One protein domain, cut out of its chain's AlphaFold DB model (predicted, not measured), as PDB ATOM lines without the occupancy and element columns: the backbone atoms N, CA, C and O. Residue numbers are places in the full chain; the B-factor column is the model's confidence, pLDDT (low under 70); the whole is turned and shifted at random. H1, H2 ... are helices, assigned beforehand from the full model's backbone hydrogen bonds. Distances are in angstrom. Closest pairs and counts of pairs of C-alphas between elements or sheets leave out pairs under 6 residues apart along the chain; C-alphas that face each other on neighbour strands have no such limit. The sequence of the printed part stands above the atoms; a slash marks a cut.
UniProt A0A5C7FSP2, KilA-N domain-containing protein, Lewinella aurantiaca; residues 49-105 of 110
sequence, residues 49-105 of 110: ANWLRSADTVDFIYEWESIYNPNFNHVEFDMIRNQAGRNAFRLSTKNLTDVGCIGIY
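AT A GLANCE: This is residues 49 to 105 of the 110 residues of the protein "KilA-N domain-containing protein" of Lewinella aurantiaca (UniProt A0A5C7FSP2). Two helices, H2 and H3, lie side by side as a helical hairpin, and two short helices, H1 and H4, sit over one side of it without clearly touching it, H1 near the first residues of H2 and H4 near H3. Residues 82 to 92 make a long loop that swings out to one end of the domain and comes back to H4, and residues 99 to 105 fold back beside H4. The printed part has 57 residues with four named helices, in the order H1, H2, H3, H4, and no named strand; the class is all helix. The whole is compact, with a radius of gyration of the C-alphas of 10.2 A, and elongated in outline, spanning 32 by 19 by 16 A.

IN THESE COORDINATES: H1 is residues 49 to 52, 5.2 A from first to last C-alpha, and begins at C-alpha 49 at (282.482, 320.057, 394.509). H2, the longest helix, is residues 55 to 68, 19.9 A long from C-alpha 55 at (288.715, 330.782, 395.797) to C-alpha 68. H3 is residues 74 to 81, 9.8 A long. H4 is residues 93 to 98, 8.6 A long, and ends at C-alpha 98 at (297.655, 314.437, 392.557).

HOW THE PARTS SIT: H2 and H3 touch, and the closest C-alphas, those of Val 58 and Arg 81, are 6.2 A apart. They stand at a shallow tilt of 18 degrees and run opposite ways, a helical hairpin. H1 and H2 are close but not clearly touching, their closest C-alphas, of Trp 51 and Thr 57, 6.6 A apart. H4 is close to H3 but not clearly touching, with the C-alphas of Phe 77 and Leu 96 closest at 8.0 A; the two run opposite ways at a shallow tilt of 29 degrees. H1 and H4 are also close but not clearly touching, at 7.8 A between the C-alphas of Leu 52 and Thr 93. H1 and H3 are apart, and H2 and H4 are apart. In H2 and H4 every O i to N i+4 pair is within hydrogen-bond range, in H3 2 of 4 are, and H1 is too short for such a pair.

THE WHOLE: The two C-alphas farthest apart, those of Pro 70 and Asn 87, are 31.7 A apart, and the C-alphas of Ala 49 and Tyr 105, the first and last printed, are 13.1 A apart. The printed part has no cut. The links from H1 to H2 and from H2 to H3 are tight, with 2 and 5 residues; the link from H3 to H4 is long, with 11. The mean pLDDT of the printed part is 95.4, and no printed residue is under 70.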
ATOM      1  N   ALA A  49     281.830 319.503 395.698       93.12
ATOM      2  CA  ALA A  49     282.482 320.057 394.509       93.12
ATOM      3  C   ALA A  49     282.384 321.595 394.456       93.12
ATOM      4  O   ALA A  49     283.344 322.274 394.084       93.12
ATOM      5  N   ASN A  50     281.246 322.157 394.876       93.62
ATOM      6  CA  ASN A  50     281.059 323.602 394.980       93.62
ATOM      7  C   ASN A  50     281.911 324.248 396.079       93.62
ATOM      8  O   ASN A  50     282.407 325.353 395.873       93.62
ATOM      9  N   TRP A  51     282.112 323.584 397.219       95.12
ATOM     10  CA  TRP A  51     283.037 324.071 398.246       95.12
ATOM     11  C   TRP A  51     284.468 324.101 397.718       95.12
ATOM     12  O   TRP A  51     285.100 325.155 397.734       95.12
ATOM     13  N   LEU A  52     284.939 322.990 397.146       95.31
ATOM     14  CA  LEU A  52     286.320 322.869 396.677       95.31
ATOM     15  C   LEU A  52     286.683 323.871 395.576       95.31
ATOM     16  O   LEU A  52     287.818 324.322 395.533       95.31
ATOM     17  N   ARG A  53     285.752 324.254 394.691       93.75
ATOM     18  CA  ARG A  53     286.064 325.188 393.588       93.75
ATOM     19  C   ARG A  53     286.164 326.665 394.002       93.75
ATOM     20  O   ARG A  53     286.583 327.489 393.186       93.75
ATOM     21  N   SER A  54     285.694 327.020 395.201       95.38
ATOM     22  CA  SER A  54     285.693 328.412 395.673       95.38
ATOM     23  C   SER A  54     287.116 328.914 395.933       95.38
ATOM     24  O   SER A  54     287.941 328.163 396.446       95.38
ATOM     25  N   ALA A  55     287.397 330.177 395.585       96.44
ATOM     26  CA  ALA A  55     288.715 330.782 395.797       96.44
ATOM     27  C   ALA A  55     289.132 330.713 397.273       96.44
ATOM     28  O   ALA A  55     290.200 330.193 397.567       96.44
ATOM     29  N   ASP A  56     288.226 331.078 398.186       97.00
ATOM     30  CA  ASP A  56     288.471 331.041 399.632       97.00
ATOM     31  C   ASP A  56     288.877 329.647 400.138       97.00
ATOM     32  O   ASP A  56     289.798 329.515 400.941       97.00
ATOM     33  N   THR A  57     288.219 328.582 399.660       96.69
ATOM     34  CA  THR A  57     288.587 327.207 400.046       96.69
ATOM     35  C   THR A  57     289.945 326.814 399.473       96.69
ATOM     36  O   THR A  57     290.730 326.162 400.160       96.69
ATOM     37  N   VAL A  58     290.241 327.195 398.228       97.69
ATOM     38  CA  VAL A  58     291.532 326.887 397.596       97.69
ATOM     39  C   VAL A  58     292.677 327.631 398.285       97.69
ATOM     40  O   VAL A  58     293.709 327.019 398.548       97.69
ATOM     41  N   ASP A  59     292.485 328.902 398.640       97.94
ATOM     42  CA  ASP A  59     293.448 329.681 399.425       97.94
ATOM     43  C   ASP A  59     293.649 329.075 400.817       97.94
ATOM     44  O   ASP A  59     294.782 328.912 401.263       97.94
ATOM     45  N   PHE A  60     292.571 328.656 401.486       97.75
ATOM     46  CA  PHE A  60     292.682 327.976 402.775       97.75
ATOM     47  C   PHE A  60     293.520 326.693 402.682       97.75
ATOM     48  O   PHE A  60     294.371 326.453 403.537       97.75
ATOM     49  N   ILE A  61     293.299 325.875 401.649       97.69
ATOM     50  CA  ILE A  61     294.085 324.655 401.431       97.69
ATOM     51  C   ILE A  61     295.547 325.012 401.151       97.69
ATOM     52  O   ILE A  61     296.424 324.380 401.727       97.69
ATOM     53  N   TYR A  62     295.820 326.033 400.332       97.94
ATOM     54  CA  TYR A  62     297.186 326.495 400.069       97.94
ATOM     55  C   TYR A  62     297.930 326.843 401.360       97.94
ATOM     56  O   TYR A  62     299.040 326.357 401.582       97.94
ATOM     57  N   GLU A  63     297.319 327.651 402.229       98.31
ATOM     58  CA  GLU A  63     297.928 328.060 403.499       98.31
ATOM     59  C   GLU A  63     298.107 326.871 404.447       98.31
ATOM     60  O   GLU A  63     299.168 326.695 405.042       98.31
ATOM     61  N   TRP A  64     297.089 326.013 404.563       98.06
ATOM     62  CA  TRP A  64     297.164 324.825 405.408       98.06
ATOM     63  C   TRP A  64     298.299 323.893 404.962       98.06
ATOM     64  O   TRP A  64     299.121 323.483 405.780       98.06
ATOM     65  N   GLU A  65     298.390 323.594 403.665       98.25
ATOM     66  CA  GLU A  65     299.449 322.744 403.118       98.25
ATOM     67  C   GLU A  65     300.824 323.396 403.292       98.25
ATOM     68  O   GLU A  65     301.761 322.735 403.722       98.25
ATOM     69  N   SER A  66     300.938 324.708 403.074       97.50
ATOM     70  CA  SER A  66     302.193 325.445 403.271       97.50
ATOM     71  C   SER A  66     302.730 325.345 404.705       97.50
ATOM     72  O   SER A  66     303.941 325.362 404.913       97.50
ATOM     73  N   ILE A  67     301.843 325.235 405.700       98.19
ATOM     74  CA  ILE A  67     302.219 325.130 407.116       98.19
ATOM     75  C   ILE A  67     302.509 323.677 407.518       98.19
ATOM     76  O   ILE A  67     303.450 323.423 408.272       98.19
ATOM     77  N   TYR A  68     301.692 322.723 407.062       97.69
ATOM     78  CA  TYR A  68     301.665 321.363 407.615       97.69
ATOM     79  C   TYR A  68     302.217 320.276 406.687       97.69
ATOM     80  O   TYR A  68     302.408 319.146 407.141       97.69
ATOM     81  N   ASN A  69     302.506 320.587 405.423       97.88
ATOM     82  CA  ASN A  69     303.059 319.653 404.448       97.88
ATOM     83  C   ASN A  69     304.491 320.063 404.052       97.88
ATOM     84  O   ASN A  69     304.679 320.893 403.164       97.88
ATOM     85  N   PRO A  70     305.529 319.449 404.654       96.94
ATOM     86  CA  PRO A  70     306.927 319.779 404.360       96.94
ATOM     87  C   PRO A  70     307.347 319.564 402.900       96.94
ATOM     88  O   PRO A  70     308.380 320.082 402.486       96.94
ATOM     89  N   ASN A  71     306.580 318.780 402.136       96.94
ATOM     90  CA  ASN A  71     306.861 318.447 400.741       96.94
ATOM     91  C   ASN A  71     305.896 319.153 399.773       96.94
ATOM     92  O   ASN A  71     305.704 318.683 398.651       96.94
ATOM     93  N   PHE A  72     305.246 320.238 400.203       97.81
ATOM     94  CA  PHE A  72     304.225 320.903 399.403       97.81
ATOM     95  C   PHE A  72     304.795 321.534 398.125       97.81
ATOM     96  O   PHE A  72     305.740 322.326 398.155       97.81
ATOM     97  N   ASN A  73     304.197 321.203 396.977       95.19
ATOM     98  CA  ASN A  73     304.590 321.752 395.684       95.19
ATOM     99  C   ASN A  73     303.819 323.047 395.381       95.19
ATOM    100  O   ASN A  73     302.812 323.041 394.671       95.19
ATOM    101  N   HIS A  74     304.321 324.170 395.901       96.06
ATOM    102  CA  HIS A  74     303.708 325.490 395.710       96.06
ATOM    103  C   HIS A  74     303.487 325.841 394.231       96.06
ATOM    104  O   HIS A  74     302.438 326.368 393.875       96.06
ATOM    105  N   VAL A  75     304.449 325.514 393.360       95.81
ATOM    106  CA  VAL A  75     304.409 325.882 391.934       95.81
ATOM    107  C   VAL A  75     303.254 325.192 391.214       95.81
ATOM    108  O   VAL A  75     302.538 325.817 390.433       95.81
ATOM    109  N   GLU A  76     303.068 323.898 391.461       95.75
ATOM    110  CA  GLU A  76     301.997 323.130 390.832       95.75
ATOM    111  C   GLU A  76     300.629 323.509 391.406       95.75
ATOM    112  O   GLU A  76     299.667 323.690 390.655       95.75
ATOM    113  N   PHE A  77     300.553 323.735 392.721       97.12
ATOM    114  CA  PHE A  77     299.318 324.193 393.346       97.12
ATOM    115  C   PHE A  77     298.906 325.593 392.867       97.12
ATOM    116  O   PHE A  77     297.720 325.836 392.641       97.12
ATOM    117  N   ASP A  78     299.847 326.510 392.629       96.44
ATOM    118  CA  ASP A  78     299.537 327.850 392.114       96.44
ATOM    119  C   ASP A  78     298.805 327.799 390.757       96.44
ATOM    120  O   ASP A  78     297.969 328.659 390.462       96.44
ATOM    121  N   MET A  79     299.021 326.761 389.940       95.38
ATOM    122  CA  MET A  79     298.262 326.561 388.695       95.38
ATOM    123  C   MET A  79     296.773 326.282 388.949       95.38
ATOM    124  O   MET A  79     295.927 326.712 388.160       95.38
ATOM    125  N   ILE A  80     296.452 325.586 390.044       95.50
ATOM    126  CA  ILE A  80     295.081 325.353 390.518       95.50
ATOM    127  C   ILE A  80     294.516 326.652 391.098       95.50
ATOM    128  O   ILE A  80     293.433 327.092 390.703       95.50
ATOM    129  N   ARG A  81     295.276 327.297 391.988       95.69
ATOM    130  CA  ARG A  81     294.902 328.539 392.677       95.69
ATOM    131  C   ARG A  81     294.503 329.649 391.706       95.69
ATOM    132  O   ARG A  81     293.449 330.256 391.862       95.69
ATOM    133  N   ASN A  82     295.270 329.834 390.634       95.44
ATOM    134  CA  ASN A  82     295.009 330.847 389.606       95.44
ATOM    135  C   ASN A  82     293.706 330.628 388.808       95.44
ATOM    136  O   ASN A  82     293.226 331.544 388.127       95.44
ATOM    137  N   GLN A  83     293.141 329.419 388.849       94.69
ATOM    138  CA  GLN A  83     291.880 329.076 388.187       94.69
ATOM    139  C   GLN A  83     290.679 329.110 389.138       94.69
ATOM    140  O   GLN A  83     289.540 329.143 388.661       94.69
ATOM    141  N   ALA A  84     290.915 329.127 390.452       94.56
ATOM    142  CA  ALA A  84     289.873 329.079 391.467       94.56
ATOM    143  C   ALA A  84     288.867 330.233 391.329       94.56
ATOM    144  O   ALA A  84     289.185 331.327 390.863       94.56
ATOM    145  N   GLY A  85     287.604 329.969 391.677       88.00
ATOM    146  CA  GLY A  85     286.522 330.955 391.581       88.00
ATOM    147  C   GLY A  85     286.001 331.243 390.165       88.00
ATOM    148  O   GLY A  85     284.921 331.819 390.030       88.00
ATOM    149  N   ARG A  86     286.678 330.801 389.095       92.00
ATOM    150  CA  ARG A  86     286.157 330.940 387.722       92.00
ATOM    151  C   ARG A  86     284.956 330.017 387.498       92.00
ATOM    152  O   ARG A  86     284.939 328.878 387.956       92.00
ATOM    153  N   ASN A  87     283.971 330.463 386.716       87.81
ATOM    154  CA  ASN A  87     282.735 329.697 386.480       87.81
ATOM    155  C   ASN A  87     282.971 328.309 385.859       87.81
ATOM    156  O   ASN A  87     282.264 327.363 386.189       87.81
ATOM    157  N   ALA A  88     283.961 328.182 384.973       90.06
ATOM    158  CA  ALA A  88     284.290 326.916 384.318       90.06
ATOM    159  C   ALA A  88     285.226 326.015 385.146       90.06
ATOM    160  O   ALA A  88     285.480 324.877 384.753       90.06
ATOM    161  N   PHE A  89     285.761 326.511 386.265       92.62
ATOM    162  CA  PHE A  89     286.735 325.781 387.062       92.62
ATOM    163  C   PHE A  89     286.075 324.639 387.835       92.62
ATOM    164  O   PHE A  89     285.053 324.811 388.506       92.62
ATOM    165  N   ARG A  90     286.692 323.462 387.744       92.81
ATOM    166  CA  ARG A  90     286.306 322.261 388.477       92.81
ATOM    167  C   ARG A  90     287.511 321.782 389.264       92.81
ATOM    168  O   ARG A  90     288.588 321.635 388.698       92.81
ATOM    169  N   LEU A  91     287.291 321.501 390.542       95.12
ATOM    170  CA  LEU A  91     288.300 320.937 391.421       95.12
ATOM    171  C   LEU A  91     287.733 319.716 392.131       95.12
ATOM    172  O   LEU A  91     286.627 319.760 392.670       95.12
ATOM    173  N   SER A  92     288.496 318.630 392.124       93.44
ATOM    174  CA  SER A  92     288.197 317.428 392.893       93.44
ATOM    175  C   SER A  92     289.271 317.188 393.949       93.44
ATOM    176  O   SER A  92     290.404 317.649 393.818       93.44
ATOM    177  N   THR A  93     288.939 316.399 394.968       93.94
ATOM    178  CA  THR A  93     289.919 315.930 395.958       93.94
ATOM    179  C   THR A  93     291.061 315.155 395.310       93.94
ATOM    180  O   THR A  93     292.197 315.273 395.751       93.94
ATOM    181  N   LYS A  94     290.790 314.422 394.222       92.31
ATOM    182  CA  LYS A  94     291.824 313.736 393.447       92.31
ATOM    183  C   LYS A  94     292.835 314.712 392.842       92.31
ATOM    184  O   LYS A  94     294.021 314.454 392.954       92.31
ATOM    185  N   ASN A  95     292.392 315.830 392.261       94.31
ATOM    186  CA  ASN A  95     293.323 316.825 391.713       94.31
ATOM    187  C   ASN A  95     294.253 317.392 392.790       94.31
ATOM    188  O   ASN A  95     295.428 317.585 392.524       94.31
ATOM    189  N   LEU A  96     293.730 317.622 393.998       96.00
ATOM    190  CA  LEU A  96     294.519 318.100 395.135       96.00
ATOM    191  C   LEU A  96     295.554 317.057 395.579       96.00
ATOM    192  O   LEU A  96     296.729 317.372 395.731       96.00
ATOM    193  N   THR A  97     295.148 315.795 395.730       94.75
ATOM    194  CA  THR A  97     296.089 314.720 396.078       94.75
ATOM    195  C   THR A  97     297.127 314.478 394.975       94.75
ATOM    196  O   THR A  97     298.282 314.201 395.285       94.75
ATOM    197  N   ASP A  98     296.746 314.611 393.698       94.12
ATOM    198  CA  ASP A  98     297.655 314.437 392.557       94.12
ATOM    199  C   ASP A  98     298.772 315.510 392.551       94.12
ATOM    200  O   ASP A  98     299.883 315.197 392.135       94.12
ATOM    201  N   VAL A  99     298.526 316.719 393.089       95.00
ATOM    202  CA  VAL A  99     299.549 317.777 393.283       95.00
ATOM    203  C   VAL A  99     300.237 317.731 394.656       95.00
ATOM    204  O   VAL A  99     300.908 318.678 395.069       95.00
ATOM    205  N   GLY A 100     300.069 316.632 395.393       94.69
ATOM    206  CA  GLY A 100     300.780 316.387 396.646       94.69
ATOM    207  C   GLY A 100     300.135 316.976 397.900       94.69
ATOM    208  O   GLY A 100     300.791 316.983 398.942       94.69
ATOM    209  N   CYS A 101     298.876 317.432 397.848       97.06
ATOM    210  CA  CYS A 101     298.145 317.807 399.061       97.06
ATOM    211  C   CYS A 101     297.920 316.595 399.965       97.06
ATOM    212  O   CYS A 101     297.507 315.526 399.499       97.06
ATOM    213  N   ILE A 102     298.122 316.786 401.267       97.00
ATOM    214  CA  ILE A 102     297.898 315.746 402.275       97.00
ATOM    215  C   ILE A 102     296.656 316.015 403.120       97.00
ATOM    216  O   ILE A 102     296.020 315.057 403.537       97.00
ATOM    217  N   GLY A 103     296.255 317.272 403.321       95.81
ATOM    218  CA  GLY A 103     295.155 317.687 404.198       95.81
ATOM    219  C   GLY A 103     293.764 317.324 403.695       95.81
ATOM    220  O   GLY A 103     292.778 317.432 404.426       95.81
ATOM    221  N   ILE A 104     293.662 316.858 402.451       95.06
ATOM    222  CA  ILE A 104     292.428 316.349 401.873       95.06
ATOM    223  C   ILE A 104     292.724 315.258 400.847       95.06
ATOM    224  O   ILE A 104     293.614 315.381 400.010       95.06
ATOM    225  N   TYR A 105     291.940 314.182 400.892       93.69
ATOM    226  CA  TYR A 105     292.072 313.072 399.956       93.69
ATOM    227  C   TYR A 105     290.734 312.377 399.707       93.69
ATOM    228  O   TYR A 105     289.789 312.467 400.497       93.69
TER     229      TYR A 105